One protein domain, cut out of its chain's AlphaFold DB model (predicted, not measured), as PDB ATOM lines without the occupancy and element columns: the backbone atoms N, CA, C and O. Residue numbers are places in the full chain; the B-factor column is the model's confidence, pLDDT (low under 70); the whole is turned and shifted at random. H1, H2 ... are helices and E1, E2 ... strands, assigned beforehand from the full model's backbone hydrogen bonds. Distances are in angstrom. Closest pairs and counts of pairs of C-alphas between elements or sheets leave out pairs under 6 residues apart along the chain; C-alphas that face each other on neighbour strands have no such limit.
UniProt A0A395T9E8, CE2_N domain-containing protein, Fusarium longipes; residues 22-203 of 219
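AT A GLANCE: This is residues 22 to 203 of the 219 residues of the protein "CE2_N domain-containing protein" of Fusarium longipes (UniProt A0A395T9E8). Two sheets lie face to face as a sandwich: a strongly twisted branched sheet of E1, E2, E4, E5, E7 and E9, and the three-stranded sheet E6, E3, E8. Next to it, E11 comes near the sandwich at E1, and the parallel pair E10 and E11 has helix H1 packed on it; the unnamed stretch 178 to 197 reaches to one far end of the long axis before H2. The printed part has 182 residues, in the order E1 to E10, H1, E11, H2. Both sandwich sheets are antiparallel; the class is mostly strand, though named elements hold only 80 residues, under half. The whole is compact, with a radius of gyration of the C-alphas of 16.6 A, yet elongated, spanning 58 by 34 by 33 A.

IN THESE COORDINATES: In the branched sheet, E1 is residues 22 to 24, with C-alpha 22 at (171.090, 213.343, 124.904); E2 is 40 to 47, 21.2 A long; E4 is 63 to 67; E5 is 73 to 75; E7 is 91 to 99, 25.8 A; E9 is 118 to 120. In the other sandwich sheet, E3 is 50 to 59, 24.8 A; E6 is 82 to 84; E8 is 106 to 115, 26.2 A. E10 is 127 to 133, 20.1 A; H1 is 161 to 168, 10.5 A; E11 is 171 to 177, 18.5 A. H2 is 198 to 201, with C-alpha 201 at (182.824, 219.442, 105.740).

HOW THE PARTS SIT: E1 and E9 lie on one side of E2, E7 on the other side; N 43 and O 95 of E2 and E7 are 2.9 A apart. E4 lies beside E7, with N 66 and O 96 at 2.8 A. E1 and E2, and E4 and E5, are hairpins. Inner strand E3 has edge strands E6 and E8 as neighbours; N 53 and O 112 of E3 and E8 are 2.8 A apart. The sandwich's facing parts are 10.4 A centre to centre, their strands at 7 degrees. E10, H1 and E11 form a strand-helix-strand unit, two parallel neighbour strands with a helix between, with a right-handed crossover; N 131 and O 174 are 2.9 A apart. The closest C-alphas of H1 and E11 are those of Ala 166 and Tyr 173, 6.3 A; of E1 and E11, those of Val 24 and Ser 174, 7.3 A. In H1 every O i to N i+4 pair is within hydrogen-bond range; H2 is too short for one.

THE WHOLE: The two C-alphas farthest apart, Lys 90 and Pro 191, are 58.4 A apart. The printed part has no cut. Links E1 to E2, E10 to H1 and E11 to H2 are long. No printed residue is under 70 in pLDDT.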
ATOM      1  N   ARG A  22     170.966 213.193 126.358       94.62
ATOM      2  CA  ARG A  22     171.090 213.343 124.904       94.62
ATOM      3  C   ARG A  22     172.397 214.035 124.549       94.62
ATOM      4  O   ARG A  22     172.858 214.909 125.281       94.62
ATOM      5  N   PHE A  23     172.971 213.693 123.402       96.38
ATOM      6  CA  PHE A  23     173.948 214.573 122.768       96.38
ATOM      7  C   PHE A  23     173.227 215.765 122.143       96.38
ATOM      8  O   PHE A  23     172.113 215.631 121.639       96.38
ATOM      9  N   VAL A  24     173.874 216.926 122.177       96.88
ATOM     10  CA  VAL A  24     173.374 218.151 121.549       96.88
ATOM     11  C   VAL A  24     174.343 218.613 120.469       96.88
ATOM     12  O   VAL A  24     175.560 218.473 120.611       96.88
ATOM     13  N   GLY A  25     173.805 219.131 119.365       97.38
ATOM     14  CA  GLY A  25     174.568 219.316 118.130       97.38
ATOM     15  C   GLY A  25     174.857 217.995 117.402       97.38
ATOM     16  O   GLY A  25     174.314 216.942 117.728       97.38
ATOM     17  N   ARG A  26     175.703 218.047 116.367       97.94
ATOM     18  CA  ARG A  26     176.097 216.857 115.597       97.94
ATOM     19  C   ARG A  26     177.256 216.137 116.294       97.94
ATOM     20  O   ARG A  26     178.384 216.613 116.247       97.94
ATOM     21  N   VAL A  27     176.976 214.985 116.904       97.88
ATOM     22  CA  VAL A  27     177.972 214.139 117.584       97.88
ATOM     23  C   VAL A  27     177.883 212.719 117.045       97.88
ATOM     24  O   VAL A  27     176.799 212.135 117.052       97.88
ATOM     25  N   ASN A  28     179.006 212.168 116.581       96.81
ATOM     26  CA  ASN A  28     179.069 210.787 116.112       96.81
ATOM     27  C   ASN A  28     178.846 209.833 117.302       96.81
ATOM     28  O   ASN A  28     179.649 209.844 118.236       96.81
ATOM     29  N   PRO A  29     177.775 209.016 117.313       93.69
ATOM     30  CA  PRO A  29     177.440 208.171 118.456       93.69
ATOM     31  C   PRO A  29     178.463 207.054 118.687       93.69
ATOM     32  O   PRO A  29     178.584 206.582 119.817       93.69
ATOM     33  N   ALA A  30     179.216 206.658 117.653       94.06
ATOM     34  CA  ALA A  30     180.263 205.649 117.770       94.06
ATOM     35  C   ALA A  30     181.489 206.183 118.528       94.06
ATOM     36  O   ALA A  30     182.085 205.461 119.322       94.06
ATOM     37  N   THR A  31     181.848 207.456 118.322       95.94
ATOM     38  CA  THR A  31     183.032 208.071 118.952       95.94
ATOM     39  C   THR A  31     182.692 208.874 120.204       95.94
ATOM     40  O   THR A  31     183.541 209.050 121.078       95.94
ATOM     41  N   LYS A  32     181.455 209.382 120.289       97.19
ATOM     42  CA  LYS A  32     180.965 210.303 121.325       97.19
ATOM     43  C   LYS A  32     181.844 211.551 121.488       97.19
ATOM     44  O   LYS A  32     181.917 212.145 122.568       97.19
ATOM     45  N   GLN A  33     182.536 211.934 120.415       97.75
ATOM     46  CA  GLN A  33     183.490 213.032 120.412       97.75
ATOM     47  C   GLN A  33     182.808 214.356 120.063       97.75
ATOM     48  O   GLN A  33     182.159 214.509 119.027       97.75
ATOM     49  N   LEU A  34     183.016 215.351 120.915       98.31
ATOM     50  CA  LEU A  34     182.568 216.720 120.725       98.31
ATOM     51  C   LEU A  34     183.597 217.460 119.869       98.31
ATOM     52  O   LEU A  34     184.625 217.931 120.364       98.31
ATOM     53  N   THR A  35     183.348 217.499 118.560       98.19
ATOM     54  CA  THR A  35     184.268 218.085 117.573       98.19
ATOM     55  C   THR A  35     183.816 219.465 117.124       98.19
ATOM     56  O   THR A  35     184.538 220.449 117.334       98.19
ATOM     57  N   TRP A  36     182.612 219.547 116.559       98.69
ATOM     58  CA  TRP A  36     182.014 220.797 116.110       98.69
ATOM     59  C   TRP A  36     181.775 221.775 117.274       98.69
ATOM     60  O   TRP A  36     181.521 221.335 118.404       98.69
ATOM     61  N   PRO A  37     181.818 223.099 117.033       98.25
ATOM     62  CA  PRO A  37     181.380 224.081 118.022       98.25
ATOM     63  C   PRO A  37     179.960 223.782 118.528       98.25
ATOM     64  O   PRO A  37     179.132 223.238 117.799       98.25
ATOM     65  N   SER A  38     179.658 224.133 119.781       98.31
ATOM     66  CA  SER A  38     178.351 223.892 120.416       98.31
ATOM     67  C   SER A  38     177.881 222.434 120.465       98.31
ATOM     68  O   SER A  38     176.723 222.180 120.806       98.31
ATOM     69  N   THR A  39     178.741 221.458 120.174       98.69
ATOM     70  CA  THR A  39     178.441 220.066 120.521       98.69
ATOM     71  C   THR A  39     178.543 219.857 122.024       98.69
ATOM     72  O   THR A  39     179.280 220.566 122.716       98.69
ATOM     73  N   GLY A  40     177.774 218.911 122.551       98.25
ATOM     74  CA  GLY A  40     177.716 218.696 123.986       98.25
ATOM     75  C   GLY A  40     176.762 217.602 124.420       98.25
ATOM     76  O   GLY A  40     176.398 216.733 123.628       98.25
ATOM     77  N   VAL A  41     176.322 217.686 125.673       98.00
ATOM     78  CA  VAL A  41     175.299 216.804 126.247       98.00
ATOM     79  C   VAL A  41     174.260 217.604 127.016       98.00
ATOM     80  O   VAL A  41     174.581 218.639 127.594       98.00
ATOM     81  N   ALA A  42     173.032 217.101 127.057       97.69
ATOM     82  CA  ALA A  42     171.969 217.614 127.903       97.69
ATOM     83  C   ALA A  42     171.278 216.477 128.655       97.69
ATOM     84  O   ALA A  42     171.098 215.384 128.117       97.69
ATOM     85  N   PHE A  43     170.906 216.723 129.905       97.81
ATOM     86  CA  PHE A  43     170.274 215.735 130.773       97.81
ATOM     87  C   PHE A  43     169.412 216.401 131.840       97.81
ATOM     88  O   PHE A  43     169.537 217.594 132.111       97.81
ATOM     89  N   THR A  44     168.541 215.609 132.453       97.56
ATOM     90  CA  THR A  44     167.742 216.018 133.609       97.56
ATOM     91  C   THR A  44     168.057 215.070 134.753       97.56
ATOM     92  O   THR A  44     168.155 213.862 134.539       97.56
ATOM     93  N   PHE A  45     168.207 215.580 135.971       97.00
ATOM     94  CA  PHE A  45     168.411 214.734 137.144       97.00
ATOM     95  C   PHE A  45     167.636 215.242 138.355       97.00
ATOM     96  O   PHE A  45     167.340 216.431 138.461       97.00
ATOM     97  N   LYS A  46     167.330 214.333 139.280       97.50
ATOM     98  CA  LYS A  46     166.829 214.631 140.621       97.50
ATOM     99  C   LYS A  46     167.889 214.239 141.642       97.50
ATOM    100  O   LYS A  46     168.175 213.056 141.789       97.50
ATOM    101  N   GLY A  47     168.460 215.206 142.352       97.50
ATOM    102  CA  GLY A  47     169.610 214.997 143.237       97.50
ATOM    103  C   GLY A  47     170.188 216.313 143.750       97.50
ATOM    104  O   GLY A  47     169.470 217.311 143.839       97.50
ATOM    105  N   THR A  48     171.477 216.311 144.090       98.44
ATOM    106  CA  THR A  48     172.236 217.523 144.465       98.44
ATOM    107  C   THR A  48     173.433 217.792 143.549       98.44
ATOM    108  O   THR A  48     174.008 218.880 143.610       98.44
ATOM    109  N   SER A  49     173.823 216.820 142.713       98.19
ATOM    110  CA  SER A  49     174.924 216.952 141.759       98.19
ATOM    111  C   SER A  49     174.733 216.081 140.512       98.19
ATOM    112  O   SER A  49     174.264 214.942 140.597       98.19
ATOM    113  N   GLY A  50     175.148 216.603 139.360       98.00
ATOM    114  CA  GLY A  50     175.289 215.869 138.106       98.00
ATOM    115  C   GLY A  50     176.743 215.862 137.631       98.00
ATOM    116  O   GLY A  50     177.459 216.852 137.782       98.00
ATOM    117  N   THR A  51     177.166 214.760 137.020       98.38
ATOM    118  CA  THR A  51     178.536 214.544 136.550       98.38
ATOM    119  C   THR A  51     178.528 214.101 135.095       98.38
ATOM    120  O   THR A  51     177.904 213.107 134.734       98.38
ATOM    121  N   ILE A  52     179.261 214.820 134.251       98.50
ATOM    122  CA  ILE A  52     179.522 214.471 132.856       98.50
ATOM    123  C   ILE A  52     180.883 213.785 132.809       98.50
ATOM    124  O   ILE A  52     181.890 214.398 133.151       98.50
ATOM    125  N   ASN A  53     180.921 212.524 132.387       98.06
ATOM    126  CA  ASN A  53     182.129 211.703 132.378       98.06
ATOM    127  C   ASN A  53     182.876 211.862 131.051       98.06
ATOM    128  O   ASN A  53     182.297 211.686 129.974       98.06
ATOM    129  N   ILE A  54     184.164 212.177 131.135       97.62
ATOM    130  CA  ILE A  54     185.045 212.475 130.007       97.62
ATOM    131  C   ILE A  54     186.122 211.400 129.923       97.62
ATOM    132  O   ILE A  54     186.782 211.091 130.911       97.62
ATOM    133  N   ASN A  55     186.306 210.849 128.726       94.38
ATOM    134  CA  ASN A  55     187.329 209.832 128.476       94.38
ATOM    135  C   ASN A  55     188.658 210.441 128.023       94.38
ATOM    136  O   ASN A  55     189.725 210.048 128.480       94.38
ATOM    137  N   SER A  56     188.596 211.398 127.103       94.94
ATOM    138  CA  SER A  56     189.786 211.982 126.500       94.94
ATOM    139  C   SER A  56     189.533 213.413 126.063       94.94
ATOM    140  O   SER A  56     188.407 213.791 125.726       94.94
ATOM    141  N   VAL A  57     190.606 214.197 126.062       96.50
ATOM    142  CA  VAL A  57     190.644 215.569 125.566       96.50
ATOM    143  C   VAL A  57     191.885 215.706 124.695       96.50
ATOM    144  O   VAL A  57     192.976 215.323 125.111       96.50
ATOM    145  N   ALA A  58     191.718 216.251 123.496       95.94
ATOM    146  CA  ALA A  58     192.816 216.672 122.638       95.94
ATOM    147  C   ALA A  58     192.822 218.202 122.557       95.94
ATOM    148  O   ALA A  58     191.772 218.814 122.357       95.94
ATOM    149  N   GLY A  59     194.000 218.813 122.697       96.06
ATOM    150  CA  GLY A  59     194.164 220.267 122.676       96.06
ATOM    151  C   GLY A  59     193.644 220.968 123.938       96.06
ATOM    152  O   GLY A  59     193.547 220.369 125.006       96.06
ATOM    153  N   THR A  60     193.332 222.262 123.826       95.62
ATOM    154  CA  THR A  60     192.835 223.086 124.944       95.62
ATOM    155  C   THR A  60     191.353 223.357 124.759       95.62
ATOM    156  O   THR A  60     190.952 224.028 123.811       95.62
ATOM    157  N   SER A  61     190.521 222.835 125.658       95.19
ATOM    158  CA  SER A  61     189.067 222.897 125.506       95.19
ATOM    159  C   SER A  61     188.404 223.707 126.606       95.19
ATOM    160  O   SER A  61     188.791 223.625 127.769       95.19
ATOM    161  N   SER A  62     187.359 224.440 126.231       97.06
ATOM    162  CA  SER A  62     186.454 225.104 127.164       97.06
ATOM    163  C   SER A  62     185.003 224.806 126.788       97.06
ATOM    164  O   SER A  62     184.676 224.538 125.625       97.06
ATOM    165  N   ALA A  63     184.125 224.840 127.783       98.19
ATOM    166  CA  ALA A  63     182.696 224.619 127.612       98.19
ATOM    167  C   ALA A  63     181.900 225.565 128.511       98.19
ATOM    168  O   ALA A  63     182.417 226.054 129.512       98.19
ATOM    169  N   ASP A  64     180.646 225.810 128.152       98.31
ATOM    170  CA  ASP A  64     179.679 226.418 129.056       98.31
ATOM    171  C   ASP A  64     178.748 225.338 129.592       98.31
ATOM    172  O   ASP A  64     178.239 224.512 128.831       98.31
ATOM    173  N   LEU A  65     178.534 225.368 130.901       98.38
ATOM    174  CA  LEU A  65     177.523 224.593 131.597       98.38
ATOM    175  C   LEU A  65     176.323 225.503 131.883       98.38
ATOM    176  O   LEU A  65     176.481 226.617 132.381       98.38
ATOM    177  N   ILE A  66     175.128 225.033 131.554       97.88
ATOM    178  CA  ILE A  66     173.858 225.732 131.735       97.88
ATOM    179  C   ILE A  66     172.996 224.866 132.644       97.88
ATOM    180  O   ILE A  66     172.820 223.682 132.365       97.88
ATOM    181  N   ILE A  67     172.461 225.455 133.710       97.94
ATOM    182  CA  ILE A  67     171.538 224.792 134.639       97.94
ATOM    183  C   ILE A  67     170.208 225.538 134.580       97.94
ATOM    184  O   ILE A  67     170.202 226.762 134.695       97.94
ATOM    185  N   ASP A  68     169.112 224.818 134.337       95.81
ATOM    186  CA  ASP A  68     167.745 225.358 134.227       95.81
ATOM    187  C   ASP A  68     167.602 226.546 133.270       95.81
ATOM    188  O   ASP A  68     166.882 227.509 133.524       95.81
ATOM    189  N   GLY A  69     168.333 226.497 132.152       93.19
ATOM    190  CA  GLY A  69     168.344 227.578 131.163       93.19
ATOM    191  C   GLY A  69     168.929 228.898 131.685       93.19
ATOM    192  O   GLY A  69     168.766 229.929 131.035       93.19
ATOM    193  N   GLY A  70     169.589 228.872 132.846       94.69
ATOM    194  CA  GLY A  70     170.153 230.035 133.513       94.69
ATOM    195  C   GLY A  70     171.440 230.563 132.876       94.69
ATOM    196  O   GLY A  70     171.733 230.371 131.695       94.69
ATOM    197  N   SER A  71     172.230 231.270 133.685       95.94
ATOM    198  CA  SER A  71     173.487 231.883 133.236       95.94
ATOM    199  C   SER A  71     174.530 230.844 132.816       95.94
ATOM    200  O   SER A  71     174.620 229.762 133.393       95.94
ATOM    201  N   LEU A  72     175.364 231.210 131.838       96.69
ATOM    202  CA  LEU A  72     176.486 230.385 131.386       96.69
ATOM    203  C   LEU A  72     177.550 230.276 132.487       96.69
ATOM    204  O   LEU A  72     178.139 231.284 132.884       96.69
ATOM    205  N   ILE A  73     177.837 229.055 132.932       97.94
ATOM    206  CA  ILE A  73     178.935 228.745 133.849       97.94
ATOM    207  C   ILE A  73     180.131 228.286 133.013       97.94
ATOM    208  O   ILE A  73     180.107 227.221 132.396       97.94
ATOM    209  N   LEU A  74     181.189 229.096 132.986       97.88
ATOM    210  CA  LEU A  74     182.379 228.824 132.184       97.88
ATOM    211  C   LEU A  74     183.252 227.727 132.809       97.88
ATOM    212  O   LEU A  74     183.856 227.925 133.865       97.88
ATOM    213  N   ILE A  75     183.432 226.629 132.078       97.44
ATOM    214  CA  ILE A  75     184.478 225.632 132.316       97.44
ATOM    215  C   ILE A  75     185.692 226.016 131.466       97.44
ATOM    216  O   ILE A  75     185.717 225.800 130.252       97.44
ATOM    217  N   ARG A  76     186.688 226.650 132.099       94.19
ATOM    218  CA  ARG A  76     187.820 227.291 131.398       94.19
ATOM    219  C   ARG A  76     188.771 226.312 130.717       94.19
ATOM    220  O   ARG A  76     189.268 226.623 129.640       94.19
ATOM    221  N   ASN A  77     189.051 225.183 131.356       91.38
ATOM    222  CA  ASN A  77     189.954 224.168 130.836       91.38
ATOM    223  C   ASN A  77     189.414 222.788 131.195       91.38
ATOM    224  O   ASN A  77     189.245 222.479 132.372       91.38
ATOM    225  N   ILE A  78     189.126 221.979 130.184       93.69
ATOM    226  CA  ILE A  78     188.689 220.599 130.371       93.69
ATOM    227  C   ILE A  78     189.940 219.724 130.352       93.69
ATOM    228  O   ILE A  78     190.443 219.386 129.288       93.69
ATOM    229  N   ASN A  79     190.462 219.398 131.529       89.88
ATOM    230  CA  ASN A  79     191.661 218.568 131.709       89.88
ATOM    231  C   ASN A  79     191.449 217.428 132.724       89.88
ATOM    232  O   ASN A  79     192.402 216.780 133.147       89.88
ATOM    233  N   SER A  80     190.199 217.200 133.118       89.62
ATOM    234  CA  SER A  80     189.761 216.177 134.059       89.62
ATOM    235  C   SER A  80     188.970 215.077 133.348       89.62
ATOM    236  O   SER A  80     188.470 215.247 132.235       89.62
ATOM    237  N   THR A  81     188.791 213.950 134.035       95.44
ATOM    238  CA  THR A  81     187.924 212.843 133.596       95.44
ATOM    239  C   THR A  81     186.436 213.121 133.827       95.44
ATOM    240  O   THR A  81     185.589 212.276 133.547       95.44
ATOM    241  N   SER A  82     186.078 214.297 134.350       96.81
ATOM    242  CA  SER A  82     184.684 214.687 134.540       96.81
ATOM    243  C   SER A  82     184.471 216.198 134.654       96.81
ATOM    244  O   SER A  82     185.362 216.936 135.076       96.81
ATOM    245  N   ILE A  83     183.263 216.647 134.306       97.81
ATOM    246  CA  ILE A  83     182.729 217.976 134.631       97.81
ATOM    247  C   ILE A  83     181.566 217.772 135.596       97.81
ATOM    248  O   ILE A  83     180.619 217.055 135.276       97.81
ATOM    249  N   VAL A  84     181.631 218.410 136.760       97.75
ATOM    250  CA  VAL A  84     180.609 218.305 137.806       97.75
ATOM    251  C   VAL A  84     179.842 219.619 137.873       97.75
ATOM    252  O   VAL A  84     180.434 220.696 137.760       97.75
ATOM    253  N   THR A  85     178.524 219.550 138.044       98.19
ATOM    254  CA  THR A  85     177.733 220.741 138.365       98.19
ATOM    255  C   THR A  85     178.225 221.356 139.683       98.19
ATOM    256  O   THR A  85     178.759 220.643 140.536       98.19
ATOM    257  N   PRO A  86     178.008 222.659 139.930       96.88
ATOM    258  CA  PRO A  86     178.095 223.189 141.287       96.88
ATOM    259  C   PRO A  86     177.230 222.360 142.244       96.88
ATOM    260  O   PRO A  86     176.277 221.703 141.819       96.88
ATOM    261  N   LYS A  87     177.536 222.392 143.543       95.12
ATOM    262  CA  LYS A  87     176.681 221.748 144.542       95.12
ATOM    263  C   LYS A  87     175.339 222.482 144.597       95.12
ATOM    264  O   LYS A  87     175.314 223.689 144.826       95.12
ATOM    265  N   LEU A  88     174.245 221.753 144.398       97.56
ATOM    266  CA  LEU A  88     172.886 222.294 144.405       97.56
ATOM    267  C   LEU A  88     172.115 221.806 145.636       97.56
ATOM    268  O   LEU A  88     172.474 220.808 146.266       97.56
ATOM    269  N   ALA A  89     171.021 222.487 145.972       98.31
ATOM    270  CA  ALA A  89     170.047 221.945 146.914       98.31
ATOM    271  C   ALA A  89     169.387 220.687 146.325       98.31
ATOM    272  O   ALA A  89     169.347 220.513 145.106       98.31
ATOM    273  N   LYS A  90     168.827 219.818 147.172       98.31
ATOM    274  CA  LYS A  90     168.090 218.643 146.694       98.31
ATOM    275  C   LYS A  90     166.890 219.093 145.857       98.31
ATOM    276  O   LYS A  90     165.990 219.744 146.378       98.31
ATOM    277  N   GLY A  91     166.869 218.720 144.582       98.12
ATOM    278  CA  GLY A  91     165.854 219.174 143.633       98.12
ATOM    279  C   GLY A  91     165.928 218.438 142.303       98.12
ATOM    280  O   GLY A  91     166.659 217.456 142.182       98.12
ATOM    281  N   THR A  92     165.154 218.910 141.328       97.75
ATOM    282  CA  THR A  92     165.211 218.460 139.932       97.75
ATOM    283  C   THR A  92     165.813 219.573 139.090       97.75
ATOM    284  O   THR A  92     165.331 220.697 139.169       97.75
ATOM    285  N   TYR A  93     166.816 219.245 138.278       97.94
ATOM    286  CA  TYR A  93     167.547 220.208 137.460       97.94
ATOM    287  C   TYR A  93     167.723 219.690 136.039       97.94
ATOM    288  O   TYR A  93     167.976 218.501 135.815       97.94
ATOM    289  N   THR A  94     167.642 220.604 135.084       97.19
ATOM    290  CA  THR A  94     168.084 220.393 133.706       97.19
ATOM    291  C   THR A  94     169.492 220.940 133.541       97.19
ATOM    292  O   THR A  94     169.825 222.006 134.058       97.19
ATOM    293  N   VAL A  95     170.336 220.202 132.828       98.19
ATOM    294  CA  VAL A  95     171.732 220.561 132.591       98.19
ATOM    295  C   VAL A  95     172.033 220.443 131.109       98.19
ATOM    296  O   VAL A  95     171.684 219.443 130.483       98.19
ATOM    297  N   GLU A  96     172.719 221.435 130.557       98.06
ATOM    298  CA  GLU A  96     173.265 221.404 129.203       98.06
ATOM    299  C   GLU A  96     174.728 221.858 129.225       98.06
ATOM    300  O   GLU A  96     175.064 222.904 129.772       98.06
ATOM    301  N   LEU A  97     175.610 221.061 128.630       98.56
ATOM    302  CA  LEU A  97     177.002 221.414 128.370       98.56
ATOM    303  C   LEU A  97     177.143 221.741 126.885       98.56
ATOM    304  O   LEU A  97     176.692 220.959 126.052       98.56
ATOM    305  N   ARG A  98     177.818 222.838 126.538       98.50
ATOM    306  CA  ARG A  98     178.139 223.204 125.148       98.50
ATOM    307  C   ARG A  98     179.622 223.527 125.009       98.50
ATOM    308  O   ARG A  98     180.140 224.412 125.691       98.50
ATOM    309  N   LYS A  99     180.312 222.841 124.095       98.31
ATOM    310  CA  LYS A  99     181.691 223.155 123.701       98.31
ATOM    311  C   LYS A  99     181.765 224.562 123.105       98.31
ATOM    312  O   LYS A  99     180.986 224.905 122.215       98.31
ATOM    313  N   ARG A 100     182.720 225.371 123.570       98.38
ATOM    314  CA  ARG A 100     182.843 226.786 123.177       98.38
ATOM    315  C   ARG A 100     183.677 227.012 121.922       98.38
ATOM    316  O   ARG A 100     183.385 227.953 121.190       98.38
ATOM    317  N   SER A 101     184.704 226.196 121.705       98.00
ATOM    318  CA  SER A 101     185.672 226.355 120.619       98.00
ATOM    319  C   SER A 101     185.362 225.472 119.411       98.00
ATOM    320  O   SER A 101     184.600 224.507 119.497       98.00
ATOM    321  N   GLU A 102     185.983 225.766 118.274       97.94
ATOM    322  CA  GLU A 102     185.997 224.899 117.092       97.94
ATOM    323  C   GLU A 102     186.964 223.711 117.218       97.94
ATOM    324  O   GLU A 102     187.691 223.566 118.204       97.94
ATOM    325  N   THR A 103     186.951 222.834 116.215       97.19
ATOM    326  CA  THR A 103     187.771 221.613 116.166       97.19
ATOM    327  C   THR A 103     189.271 221.902 116.150       97.19
ATOM    328  O   THR A 103     190.024 221.150 116.755       97.19
ATOM    329  N   LEU A 104     189.698 223.010 115.529       96.62
ATOM    330  CA  LEU A 104     191.109 223.405 115.439       96.62
ATOM    331  C   LEU A 104     191.806 223.469 116.807       96.62
ATOM    332  O   LEU A 104     192.985 223.151 116.909       96.62
ATOM    333  N   PHE A 105     191.087 223.890 117.850       97.31
ATOM    334  CA  PHE A 105     191.667 224.039 119.183       97.31
ATOM    335  C   PHE A 105     191.528 222.796 120.048       97.31
ATOM    336  O   PHE A 105     192.413 222.517 120.858       97.31
ATOM    337  N   SER A 106     190.396 222.100 119.938       96.25
ATOM    338  CA  SER A 106     190.149 220.937 120.771       96.25
ATOM    339  C   SER A 106     189.028 220.039 120.286       96.25
ATOM    340  O   SER A 106     188.089 220.458 119.598       96.25
ATOM    341  N   THR A 107     189.086 218.809 120.782       97.38
ATOM    342  CA  THR A 107     187.983 217.851 120.809       97.38
ATOM    343  C   THR A 107     187.992 217.132 122.159       97.38
ATOM    344  O   THR A 107     189.027 217.059 122.822       97.38
ATOM    345  N   PHE A 108     186.847 216.618 122.609       96.94
ATOM    346  CA  PHE A 108     186.808 215.762 123.800       96.94
ATOM    347  C   PHE A 108     185.647 214.775 123.764       96.94
ATOM    348  O   PHE A 108     184.611 215.059 123.167       96.94
ATOM    349  N   CYS A 109     185.823 213.609 124.382       97.31
ATOM    350  CA  CYS A 109     184.852 212.515 124.341       97.31
ATOM    351  C   CYS A 109     184.048 212.428 125.637       97.31
ATOM    352  O   CYS A 109     184.631 212.269 126.711       97.31
ATOM    353  N   VAL A 110     182.717 212.457 125.528       97.31
ATOM    354  CA  VAL A 110     181.803 212.270 126.665       97.31
ATOM    355  C   VAL A 110     181.260 210.846 126.647       97.31
ATOM    356  O   VAL A 110     180.551 210.451 125.726       97.31
ATOM    357  N   ILE A 111     181.571 210.063 127.675       95.38
ATOM    358  CA  ILE A 111     181.219 208.636 127.715       95.38
ATOM    359  C   ILE A 111     179.919 208.339 128.457       95.38
ATOM    360  O   ILE A 111     179.327 207.286 128.218       95.38
ATOM    361  N   GLY A 112     179.440 209.271 129.282       95.31
ATOM    362  CA  GLY A 112     178.165 209.135 129.976       95.31
ATOM    363  C   GLY A 112     177.909 210.254 130.976       95.31
ATOM    364  O   GLY A 112     178.764 211.108 131.212       95.31
ATOM    365  N   VAL A 113     176.738 210.209 131.600       97.38
ATOM    366  CA  VAL A 113     176.324 211.121 132.668       97.38
ATOM    367  C   VAL A 113     175.943 210.300 133.897       97.38
ATOM    368  O   VAL A 113     175.334 209.241 133.765       97.38
ATOM    369  N   THR A 114     176.306 210.777 135.083       97.19
ATOM    370  CA  THR A 114     175.930 210.202 136.380       97.19
ATOM    371  C   THR A 114     175.414 211.297 137.317       97.19
ATOM    372  O   THR A 114     175.552 212.488 137.048       97.19
ATOM    373  N   THR A 115     174.769 210.907 138.412       97.81
ATOM    374  CA  THR A 115     174.262 211.817 139.447       97.81
ATOM    375  C   THR A 115     174.279 211.099 140.795       97.81
ATOM    376  O   THR A 115     174.349 209.873 140.843       97.81
ATOM    377  N   ASP A 116     174.214 211.860 141.884       97.19
ATOM    378  CA  ASP A 116     174.024 211.345 143.241       97.19
ATOM    379  C   ASP A 116     172.564 210.963 143.561       97.19
ATOM    380  O   ASP A 116     172.268 210.515 144.668       97.19
ATOM    381  N   GLY A 117     171.645 211.153 142.613       95.94
ATOM    382  CA  GLY A 117     170.260 210.702 142.706       95.94
ATOM    383  C   GLY A 117     169.833 209.915 141.471       95.94
ATOM    384  O   GLY A 117     170.404 208.869 141.172       95.94
ATOM    385  N   THR A 118     168.816 210.395 140.756       95.94
ATOM    386  CA  THR A 118     168.273 209.703 139.576       95.94
ATOM    387  C   THR A 118     168.313 210.577 138.333       95.94
ATOM    388  O   THR A 118     167.931 211.746 138.369       95.94
ATOM    389  N   LEU A 119     168.751 210.007 137.209       96.44
ATOM    390  CA  LEU A 119     168.556 210.638 135.908       96.44
ATOM    391  C   LEU A 119     167.093 210.489 135.488       96.44
ATOM    392  O   LEU A 119     166.475 209.446 135.708       96.44
ATOM    393  N   LEU A 120     166.549 211.544 134.897       94.94
ATOM    394  CA  LEU A 120     165.192 211.600 134.370       94.94
ATOM    395  C   LEU A 120     165.243 211.720 132.846       94.94
ATOM    396  O   LEU A 120     166.285 212.027 132.265       94.94
ATOM    397  N   GLU A 121     164.105 211.509 132.192       91.19
ATOM    398  CA  GLU A 121     163.984 211.780 130.764       91.19
ATOM    399  C   GLU A 121     164.304 213.257 130.464       91.19
ATOM    400  O   GLU A 121     163.840 214.176 131.148       91.19
ATOM    401  N   ASN A 122     165.119 213.493 129.432       88.25
ATOM    402  CA  ASN A 122     165.412 214.830 128.932       88.25
ATOM    403  C   ASN A 122     164.761 215.015 127.560       88.25
ATOM    404  O   ASN A 122     165.221 214.464 126.561       88.25
ATOM    405  N   VAL A 123     163.686 215.802 127.521       85.06
ATOM    406  CA  VAL A 123     162.920 216.053 126.296       85.06
ATOM    407  C   VAL A 123     163.605 217.143 125.471       85.06
ATOM    408  O   VAL A 123     163.837 218.252 125.953       85.06
ATOM    409  N   ALA A 124     163.925 216.837 124.214       89.00
ATOM    410  CA  ALA A 124     164.505 217.808 123.292       89.00
ATOM    411  C   ALA A 124     163.461 218.846 122.822       89.00
ATOM    412  O   ALA A 124     162.285 218.504 122.648       89.00
ATOM    413  N   PRO A 125     163.865 220.101 122.545       92.62
ATOM    414  CA  PRO A 125     162.981 221.076 121.914       92.62
ATOM    415  C   PRO A 125     162.425 220.579 120.570       92.62
ATOM    416  O   PRO A 125     163.136 219.968 119.771       92.62
ATOM    417  N   LYS A 126     161.154 220.895 120.284       94.88
ATOM    418  CA  LYS A 126     160.492 220.497 119.023       94.88
ATOM    419  C   LYS A 126     161.096 221.182 117.795       94.88
ATOM    420  O   LYS A 126     161.139 220.603 116.715       94.88
ATOM    421  N   ARG A 127     161.523 222.438 117.946       97.19
ATOM    422  CA  ARG A 127     162.157 223.215 116.875       97.19
ATOM    423  C   ARG A 127     163.635 222.861 116.810       97.19
ATOM    424  O   ARG A 127     164.277 222.708 117.845       97.19
ATOM    425  N   LYS A 128     164.178 222.767 115.599       96.25
ATOM    426  CA  LYS A 128     165.589 222.457 115.358       96.25
ATOM    427  C   LYS A 128     166.156 223.450 114.347       96.25
ATOM    428  O   LYS A 128     165.522 223.714 113.328       96.25
ATOM    429  N   ILE A 129     167.336 223.996 114.622       98.06
ATOM    430  CA  ILE A 129     168.028 224.970 113.767       98.06
ATOM    431  C   ILE A 129     169.427 224.450 113.437       98.06
ATOM    432  O   ILE A 129     170.133 223.904 114.283       98.06
ATOM    433  N   LYS A 130     169.859 224.635 112.192       97.81
ATOM    434  CA  LYS A 130     171.214 224.295 111.758       97.81
ATOM    435  C   LYS A 130     171.919 225.548 111.284       97.81
ATOM    436  O   LYS A 130     171.408 226.254 110.422       97.81
ATOM    437  N   ILE A 131     173.071 225.824 111.881       98.62
ATOM    438  CA  ILE A 131     173.851 227.032 111.630       98.62
ATOM    439  C   ILE A 131     175.146 226.587 110.965       98.62
ATOM    440  O   ILE A 131     175.903 225.805 111.535       98.62
ATOM    441  N   ILE A 132     175.380 227.057 109.748       98.69
ATOM    442  CA  ILE A 132     176.526 226.662 108.932       98.69
ATOM    443  C   ILE A 132     177.343 227.916 108.642       98.69
ATOM    444  O   ILE A 132     176.761 228.946 108.296       98.69
ATOM    445  N   GLY A 133     178.667 227.858 108.784       98.00
ATOM    446  CA  GLY A 133     179.485 229.025 108.466       98.00
ATOM    447  C   GLY A 133     180.970 228.893 108.766       98.00
ATOM    448  O   GLY A 133     181.556 227.819 108.664       98.00
ATOM    449  N   ASN A 134     181.585 230.028 109.086       97.38
ATOM    450  CA  ASN A 134     183.034 230.209 109.149       97.38
ATOM    451  C   ASN A 134     183.474 230.771 110.515       97.38
ATOM    452  O   ASN A 134     182.814 230.542 111.529       97.38
ATOM    453  N   LEU A 135     184.565 231.545 110.536       97.38
ATOM    454  CA  LEU A 135     185.133 232.186 111.726       97.38
ATOM    455  C   LEU A 135     184.112 232.988 112.571       97.38
ATOM    456  O   LEU A 135     184.195 232.998 113.798       97.38
ATOM    457  N   ILE A 136     183.110 233.622 111.947       98.12
ATOM    458  CA  ILE A 136     182.060 234.362 112.673       98.12
ATOM    459  C   ILE A 136     181.157 233.374 113.421       98.12
ATOM    460  O   ILE A 136     180.856 233.541 114.603       98.12
ATOM    461  N   THR A 137     180.766 232.296 112.745       98.56
ATOM    462  CA  THR A 137     179.903 231.242 113.285       98.56
ATOM    463  C   THR A 137     180.599 230.391 114.344       98.56
ATOM    464  O   THR A 137     179.928 229.895 115.244       98.56
ATOM    465  N   VAL A 138     181.926 230.244 114.311       98.06
ATOM    466  CA  VAL A 138     182.675 229.595 115.406       98.06
ATOM    467  C   VAL A 138     182.985 230.536 116.571       98.06
ATOM    468  O   VAL A 138     183.548 230.077 117.559       98.06
ATOM    469  N   SER A 139     182.612 231.820 116.502       97.62
ATOM    470  CA  SER A 139     182.950 232.873 117.480       97.62
ATOM    471  C   SER A 139     184.447 233.167 117.637       97.62
ATOM    472  O   SER A 139     184.916 233.372 118.757       97.62
ATOM    473  N   TYR A 140     185.203 233.197 116.536       98.06
ATOM    474  CA  TYR A 140     186.618 233.577 116.555       98.06
ATOM    475  C   TYR A 140     186.812 234.909 117.294       98.06
ATOM    476  O   TYR A 140     186.255 235.930 116.894       98.06
ATOM    477  N   GLY A 141     187.578 234.881 118.389       97.38
ATOM    478  CA  GLY A 141     187.932 236.067 119.162       97.38
ATOM    479  C   GLY A 141     186.782 236.811 119.844       97.38
ATOM    480  O   GLY A 141     186.981 237.949 120.256       97.38
ATOM    481  N   LEU A 142     185.599 236.203 119.993       97.88
ATOM    482  CA  LEU A 142     184.399 236.878 120.515       97.88
ATOM    483  C   LEU A 142     184.604 237.500 121.905       97.88
ATOM    484  O   LEU A 142     184.071 238.568 122.180       97.88
ATOM    485  N   ASN A 143     185.389 236.855 122.770       97.25
ATOM    486  CA  ASN A 143     185.728 237.368 124.101       97.25
ATOM    487  C   ASN A 143     187.106 238.076 124.154       97.25
ATOM    488  O   ASN A 143     187.620 238.315 125.247       97.25
ATOM    489  N   GLY A 144     187.745 238.347 123.014       96.56
ATOM    490  CA  GLY A 144     189.055 239.001 122.948       96.56
ATOM    491  C   GLY A 144     188.973 240.520 123.117       96.56
ATOM    492  O   GLY A 144     188.029 241.155 122.654       96.56
ATOM    493  N   ILE A 145     189.992 241.112 123.745       97.50
ATOM    494  CA  ILE A 145     190.204 242.567 123.795       97.50
ATOM    495  C   ILE A 145     191.380 242.878 122.872       97.50
ATOM    496  O   ILE A 145     192.427 242.252 122.994       97.50
ATOM    497  N   LEU A 146     191.200 243.788 121.915       95.69
ATOM    498  CA  LEU A 146     192.231 244.084 120.921       95.69
ATOM    499  C   LEU A 146     193.441 244.815 121.543       95.69
ATOM    500  O   LEU A 146     193.235 245.711 122.360       95.69
ATOM    501  N   PRO A 147     194.680 244.503 121.109       95.25
ATOM    502  CA  PRO A 147     195.041 243.400 120.214       95.25
ATOM    503  C   PRO A 147     195.033 242.045 120.947       95.25
ATOM    504  O   PRO A 147     195.476 241.945 122.087       95.25
ATOM    505  N   TYR A 148     194.578 240.980 120.278       96.81
ATOM    506  CA  TYR A 148     194.595 239.620 120.830       96.81
ATOM    507  C   TYR A 148     195.062 238.588 119.801       96.81
ATOM    508  O   TYR A 148     194.948 238.789 118.593       96.81
ATOM    509  N   ILE A 149     195.520 237.441 120.304       96.69
ATOM    510  CA  ILE A 149     195.711 236.212 119.527       96.69
ATOM    511  C   ILE A 149     194.572 235.266 119.889       96.69
ATOM    512  O   ILE A 149     194.327 235.008 121.070       96.69
ATOM    513  N   ASN A 150     193.836 234.777 118.889       97.19
ATOM    514  CA  ASN A 150     192.703 233.899 119.155       97.19
ATOM    515  C   ASN A 150     193.159 232.586 119.800       97.19
ATOM    516  O   ASN A 150     194.185 232.011 119.446       97.19
ATOM    517  N   SER A 151     192.350 232.100 120.730       96.56
ATOM    518  CA  SER A 151     192.563 230.841 121.434       96.56
ATOM    519  C   SER A 151     191.217 230.223 121.793       96.56
ATOM    520  O   SER A 151     190.177 230.888 121.733       96.56
ATOM    521  N   ALA A 152     191.227 228.958 122.210       95.94
ATOM    522  CA  ALA A 152     190.014 228.224 122.563       95.94
ATOM    523  C   ALA A 152     189.124 228.957 123.581       95.94
ATOM    524  O   ALA A 152     187.902 228.907 123.481       95.94
ATOM    525  N   ILE A 153     189.733 229.640 124.559       96.62
ATOM    526  CA  ILE A 153     189.013 230.334 125.635       96.62
ATOM    527  C   ILE A 153     188.372 231.650 125.173       96.62
ATOM    528  O   ILE A 153     187.375 232.090 125.750       96.62
ATOM    529  N   LEU A 154     188.922 232.268 124.122       97.44
ATOM    530  CA  LEU A 154     188.375 233.492 123.534       97.44
ATOM    531  C   LEU A 154     187.190 233.207 122.606       97.44
ATOM    532  O   LEU A 154     186.383 234.105 122.362       97.44
ATOM    533  N   GLN A 155     187.039 231.961 122.150       98.12
ATOM    534  CA  GLN A 155     185.826 231.503 121.482       98.12
ATOM    535  C   GLN A 155     184.710 231.236 122.500       98.12
ATOM    536  O   GLN A 155     184.942 230.840 123.647       98.12
ATOM    537  N   ASN A 156     183.474 231.515 122.095       97.75
ATOM    538  CA  ASN A 156     182.277 231.464 122.926       97.75
ATOM    539  C   ASN A 156     181.041 231.077 122.104       97.75
ATOM    540  O   ASN A 156     180.149 231.900 121.869       97.75
ATOM    541  N   ASN A 157     180.978 229.825 121.647       98.12
ATOM    542  CA  ASN A 157     179.908 229.436 120.734       98.12
ATOM    543  C   ASN A 157     178.503 229.496 121.365       98.12
ATOM    544  O   ASN A 157     177.519 229.707 120.668       98.12
ATOM    545  N   SER A 158     178.382 229.468 122.692       97.00
ATOM    546  CA  SER A 158     177.099 229.708 123.365       97.00
ATOM    547  C   SER A 158     176.553 231.127 123.148       97.00
ATOM    548  O   SER A 158     175.354 231.348 123.320       97.00
ATOM    549  N   LYS A 159     177.389 232.101 122.757       97.75
ATOM    550  CA  LYS A 159     177.002 233.505 122.520       97.75
ATOM    551  C   LYS A 159     176.954 233.914 121.043       97.75
ATOM    552  O   LYS A 159     176.748 235.094 120.767       97.75
ATOM    553  N   ILE A 160     177.104 232.991 120.088       98.12
ATOM    554  CA  ILE A 160     176.931 233.354 118.670       98.12
ATOM    555  C   ILE A 160     175.479 233.724 118.365       98.12
ATOM    556  O   ILE A 160     174.550 233.224 119.001       98.12
ATOM    557  N   TYR A 161     175.291 234.528 117.318       98.19
ATOM    558  CA  TYR A 161     173.980 234.917 116.793       98.19
ATOM    559  C   TYR A 161     173.025 233.720 116.636       98.19
ATOM    560  O   TYR A 161     171.875 233.791 117.058       98.19
ATOM    561  N   GLY A 162     173.512 232.590 116.108       97.94
ATOM    562  CA  GLY A 162     172.703 231.387 115.904       97.94
ATOM    563  C   GLY A 162     172.252 230.717 117.204       97.94
ATOM    564  O   GLY A 162     171.105 230.294 117.306       97.94
ATOM    565  N   ALA A 163     173.116 230.669 118.220       97.62
ATOM    566  CA  ALA A 163     172.792 230.103 119.529       97.62
ATOM    567  C   ALA A 163     171.828 231.012 120.308       97.62
ATOM    568  O   ALA A 163     170.901 230.528 120.957       97.62
ATOM    569  N   VAL A 164     172.007 232.335 120.206       97.50
ATOM    570  CA  VAL A 164     171.079 233.326 120.774       97.50
ATOM    571  C   VAL A 164     169.699 233.204 120.121       97.50
ATOM    572  O   VAL A 164     168.702 233.101 120.835       97.50
ATOM    573  N   ALA A 165     169.636 233.134 118.788       98.38
ATOM    574  CA  ALA A 165     168.385 232.951 118.056       98.38
ATOM    575  C   ALA A 165     167.696 231.620 118.400       98.38
ATOM    576  O   ALA A 165     166.490 231.597 118.633       98.38
ATOM    577  N   ALA A 166     168.450 230.518 118.492       97.81
ATOM    578  CA  ALA A 166     167.899 229.212 118.850       97.81
ATOM    579  C   ALA A 166     167.270 229.204 120.248       97.81
ATOM    580  O   ALA A 166     166.141 228.735 120.400       97.81
ATOM    581  N   ARG A 167     167.937 229.799 121.246       95.00
ATOM    582  CA  ARG A 167     167.359 229.948 122.591       95.00
ATOM    583  C   ARG A 167     166.105 230.819 122.584       95.00
ATOM    584  O   ARG A 167     165.105 230.422 123.170       95.00
ATOM    585  N   ALA A 168     166.125 231.951 121.878       96.81
ATOM    586  CA  ALA A 168     164.956 232.829 121.758       96.81
ATOM    587  C   ALA A 168     163.750 232.129 121.101       96.81
ATOM    588  O   ALA A 168     162.602 232.428 121.418       96.81
ATOM    589  N   LEU A 169     164.003 231.168 120.209       97.50
ATOM    590  CA  LEU A 169     162.975 230.394 119.514       97.50
ATOM    591  C   LEU A 169     162.588 229.090 120.223       97.50
ATOM    592  O   LEU A 169     161.738 228.366 119.696       97.50
ATOM    593  N   ASN A 170     163.179 228.789 121.384       95.50
ATOM    594  CA  ASN A 170     163.072 227.493 122.058       95.50
ATOM    595  C   ASN A 170     163.346 226.324 121.088       95.50
ATOM    596  O   ASN A 170     162.504 225.444 120.874       95.50
ATOM    597  N   ALA A 171     164.499 226.382 120.423       96.94
ATOM    598  CA  ALA A 171     164.943 225.406 119.441       96.94
ATOM    599  C   ALA A 171     166.259 224.750 119.867       96.94
ATOM    600  O   ALA A 171     167.160 225.416 120.380       96.94
ATOM    601  N   ASP A 172     166.395 223.456 119.584       96.31
ATOM    602  CA  ASP A 172     167.705 222.820 119.592       96.31
ATOM    603  C   ASP A 172     168.509 223.311 118.388       96.31
ATOM    604  O   ASP A 172     167.951 223.744 117.371       96.31
ATOM    605  N   TYR A 173     169.829 223.242 118.489       97.75
ATOM    606  CA  TYR A 173     170.693 223.729 117.436       97.75
ATOM    607  C   TYR A 173     171.968 222.913 117.260       97.75
ATOM    608  O   TYR A 173     172.531 222.342 118.200       97.75
ATOM    609  N   SER A 174     172.427 222.892 116.010       98.19
ATOM    610  CA  SER A 174     173.692 222.300 115.593       98.19
ATOM    611  C   SER A 174     174.490 223.313 114.783       98.19
ATOM    612  O   SER A 174     173.944 223.957 113.882       98.19
ATOM    613  N   VAL A 175     175.771 223.454 115.112       98.75
ATOM    614  CA  VAL A 175     176.688 224.386 114.456       98.75
ATOM    615  C   VAL A 175     177.713 223.591 113.663       98.75
ATOM    616  O   VAL A 175     178.455 222.807 114.242       98.75
ATOM    617  N   ILE A 176     177.764 223.804 112.350       98.56
ATOM    618  CA  ILE A 176     178.772 223.229 111.454       98.56
ATOM    619  C   ILE A 176     179.593 224.383 110.896       98.56
ATOM    620  O   ILE A 176     179.203 225.043 109.931       98.56
ATOM    621  N   ALA A 177     180.699 224.687 111.562       98.50
ATOM    622  CA  ALA A 177     181.527 225.822 111.201       98.50
ATOM    623  C   ALA A 177     182.993 225.588 111.545       98.50
ATOM    624  O   ALA A 177     183.311 224.880 112.502       98.50
ATOM    625  N   TRP A 178     183.863 226.224 110.762       98.44
ATOM    626  CA  TRP A 178     185.313 226.162 110.915       98.44
ATOM    627  C   TRP A 178     185.935 227.477 110.428       98.44
ATOM    628  O   TRP A 178     185.622 227.966 109.337       98.44
ATOM    629  N   SER A 179     186.805 228.079 111.238       98.19
ATOM    630  CA  SER A 179     187.581 229.263 110.865       98.19
ATOM    631  C   SER A 179     188.379 229.057 109.582       98.19
ATOM    632  O   SER A 179     188.978 228.012 109.350       98.19
ATOM    633  N   GLY A 180     188.398 230.085 108.737       97.31
ATOM    634  CA  GLY A 180     189.120 230.064 107.465       97.31
ATOM    635  C   GLY A 180     188.444 229.259 106.351       97.31
ATOM    636  O   GLY A 180     188.924 229.303 105.223       97.31
ATOM    637  N   LYS A 181     187.322 228.574 106.617       98.00
ATOM    638  CA  LYS A 181     186.584 227.816 105.596       98.00
ATOM    639  C   LYS A 181     185.520 228.665 104.921       98.00
ATOM    640  O   LYS A 181     184.835 229.455 105.571       98.00
ATOM    641  N   GLY A 182     185.393 228.511 103.606       98.00
ATOM    642  CA  GLY A 182     184.403 229.228 102.802       98.00
ATOM    643  C   GLY A 182     183.527 228.300 101.973       98.00
ATOM    644  O   GLY A 182     183.607 227.080 102.092       98.00
ATOM    645  N   LEU A 183     182.656 228.894 101.155       98.31
ATOM    646  CA  LEU A 183     181.715 228.155 100.310       98.31
ATOM    647  C   LEU A 183     182.408 227.536  99.088       98.31
ATOM    648  O   LEU A 183     182.292 226.341  98.861       98.31
ATOM    649  N   ILE A 184     183.129 228.364  98.328       97.81
ATOM    650  CA  ILE A 184     183.815 227.972  97.082       97.81
ATOM    651  C   ILE A 184     185.342 227.962  97.214       97.81
ATOM    652  O   ILE A 184     186.034 227.329  96.427       97.81
ATOM    653  N   ARG A 185     185.880 228.687  98.200       97.00
ATOM    654  CA  ARG A 185     187.313 228.785  98.498       97.00
ATOM    655  C   ARG A 185     187.519 229.119  99.969       97.00
ATOM    656  O   ARG A 185     186.657 229.765 100.567       97.00
ATOM    657  N   ASN A 186     188.654 228.711 100.519       98.31
ATOM    658  CA  ASN A 186     189.052 229.031 101.887       98.31
ATOM    659  C   ASN A 186     189.740 230.403 101.965       98.31
ATOM    660  O   ASN A 186     189.801 231.148 100.980       98.31
ATOM    661  N   TYR A 187     190.207 230.757 103.161       97.12
ATOM    662  CA  TYR A 187     190.965 231.975 103.416       97.12
ATOM    663  C   TYR A 187     192.161 232.103 102.463       97.12
ATOM    664  O   TYR A 187     192.814 231.118 102.125       97.12
ATOM    665  N   ALA A 188     192.440 233.331 102.023       97.69
ATOM    666  CA  ALA A 188     193.526 233.598 101.094       97.69
ATOM    667  C   ALA A 188     194.882 233.395 101.784       97.69
ATOM    668  O   ALA A 188     195.247 234.136 102.695       97.69
ATOM    669  N   SER A 189     195.629 232.398 101.326       96.25
ATOM    670  CA  SER A 189     196.971 232.070 101.802       96.25
ATOM    671  C   SER A 189     197.905 231.811 100.622       96.25
ATOM    672  O   SER A 189     197.453 231.579  99.499       96.25
ATOM    673  N   LEU A 190     199.212 231.844 100.886       95.25
ATOM    674  CA  LEU A 190     200.238 231.445  99.932       95.25
ATOM    675  C   LEU A 190     201.089 230.325 100.563       95.25
ATOM    676  O   LEU A 190     201.797 230.604 101.531       95.25
ATOM    677  N   PRO A 191     201.014 229.074 100.064       94.44
ATOM    678  CA  PRO A 191     200.161 228.602  98.964       94.44
ATOM    679  C   PRO A 191     198.653 228.639  99.304       94.44
ATOM    680  O   PRO A 191     198.300 228.714 100.487       94.44
ATOM    681  N   PRO A 192     197.754 228.590  98.298       95.44
ATOM    682  CA  PRO A 192     196.310 228.530  98.534       95.44
ATOM    683  C   PRO A 192     195.906 227.355  99.437       95.44
ATOM    684  O   PRO A 192     196.392 226.240  99.251       95.44
ATOM    685  N   ASP A 193     195.003 227.593 100.394       96.12
ATOM    686  CA  ASP A 193     194.479 226.551 101.286       96.12
ATOM    687  C   ASP A 193     193.621 225.540 100.502       96.12
ATOM    688  O   ASP A 193     192.480 225.825 100.128       96.12
ATOM    689  N   ALA A 194     194.188 224.352 100.286       95.12
ATOM    690  CA  ALA A 194     193.582 223.232  99.568       95.12
ATOM    691  C   ALA A 194     192.736 222.297 100.456       95.12
ATOM    692  O   ALA A 194     192.247 221.275  99.978       95.12
ATOM    693  N   LEU A 195     192.571 222.604 101.746       95.81
ATOM    694  CA  LEU A 195     191.736 221.807 102.646       95.81
ATOM    695  C   LEU A 195     190.233 221.921 102.289       95.81
ATOM    696  O   LEU A 195     189.822 222.896 101.653       95.81
ATOM    697  N   PRO A 196     189.382 220.996 102.771       97.12
ATOM    698  CA  PRO A 196     187.949 220.983 102.472       97.12
ATOM    699  C   PRO A 196     187.218 222.308 102.733       97.12
ATOM    700  O   PRO A 196     187.424 222.952 103.768       97.12
ATOM    701  N   GLN A 197     186.328 222.694 101.814       98.25
ATOM    702  CA  GLN A 197     185.388 223.809 101.980       98.25
ATOM    703  C   GLN A 197     184.166 223.391 102.816       98.25
ATOM    704  O   GLN A 197     183.921 222.211 103.079       98.25
ATOM    705  N   VAL A 198     183.345 224.373 103.204       98.00
ATOM    706  CA  VAL A 198     182.142 224.156 104.024       98.00
ATOM    707  C   VAL A 198     181.184 223.095 103.444       98.00
ATOM    708  O   VAL A 198     180.719 222.271 104.233       98.00
ATOM    709  N   PRO A 199     180.891 223.035 102.125       98.38
ATOM    710  CA  PRO A 199     180.013 221.996 101.573       98.38
ATOM    711  C   PRO A 199     180.508 220.565 101.804       98.38
ATOM    712  O   PRO A 199     179.700 219.699 102.125       98.38
ATOM    713  N   GLN A 200     181.817 220.324 101.691       98.44
ATOM    714  CA  GLN A 200     182.408 219.006 101.930       98.44
ATOM    715  C   GLN A 200     182.372 218.661 103.423       98.44
ATOM    716  O   GLN A 200     181.796 217.642 103.806       98.44
ATOM    717  N   LEU A 201     182.853 219.576 104.276       98.31
ATOM    718  CA  LEU A 201     182.824 219.442 105.740       98.31
ATOM    719  C   LEU A 201     181.415 219.170 106.288       98.31
ATOM    720  O   LEU A 201     181.235 218.464 107.281       98.31
ATOM    721  N   TYR A 202     180.387 219.712 105.634       98.50
ATOM    722  CA  TYR A 202     178.994 219.503 106.009       98.50
ATOM    723  C   TYR A 202     178.532 218.043 105.891       98.50
ATOM    724  O   TYR A 202     177.577 217.661 106.581       98.50
ATOM    725  N   THR A 203     179.213 217.228 105.085       98.50
ATOM    726  CA  THR A 203     178.941 215.791 104.936       98.50
ATOM    727  C   THR A 203     179.566 214.938 106.044       98.50
ATOM    728  O   THR A 203     179.218 213.767 106.174       98.50
TER     729      THR A 203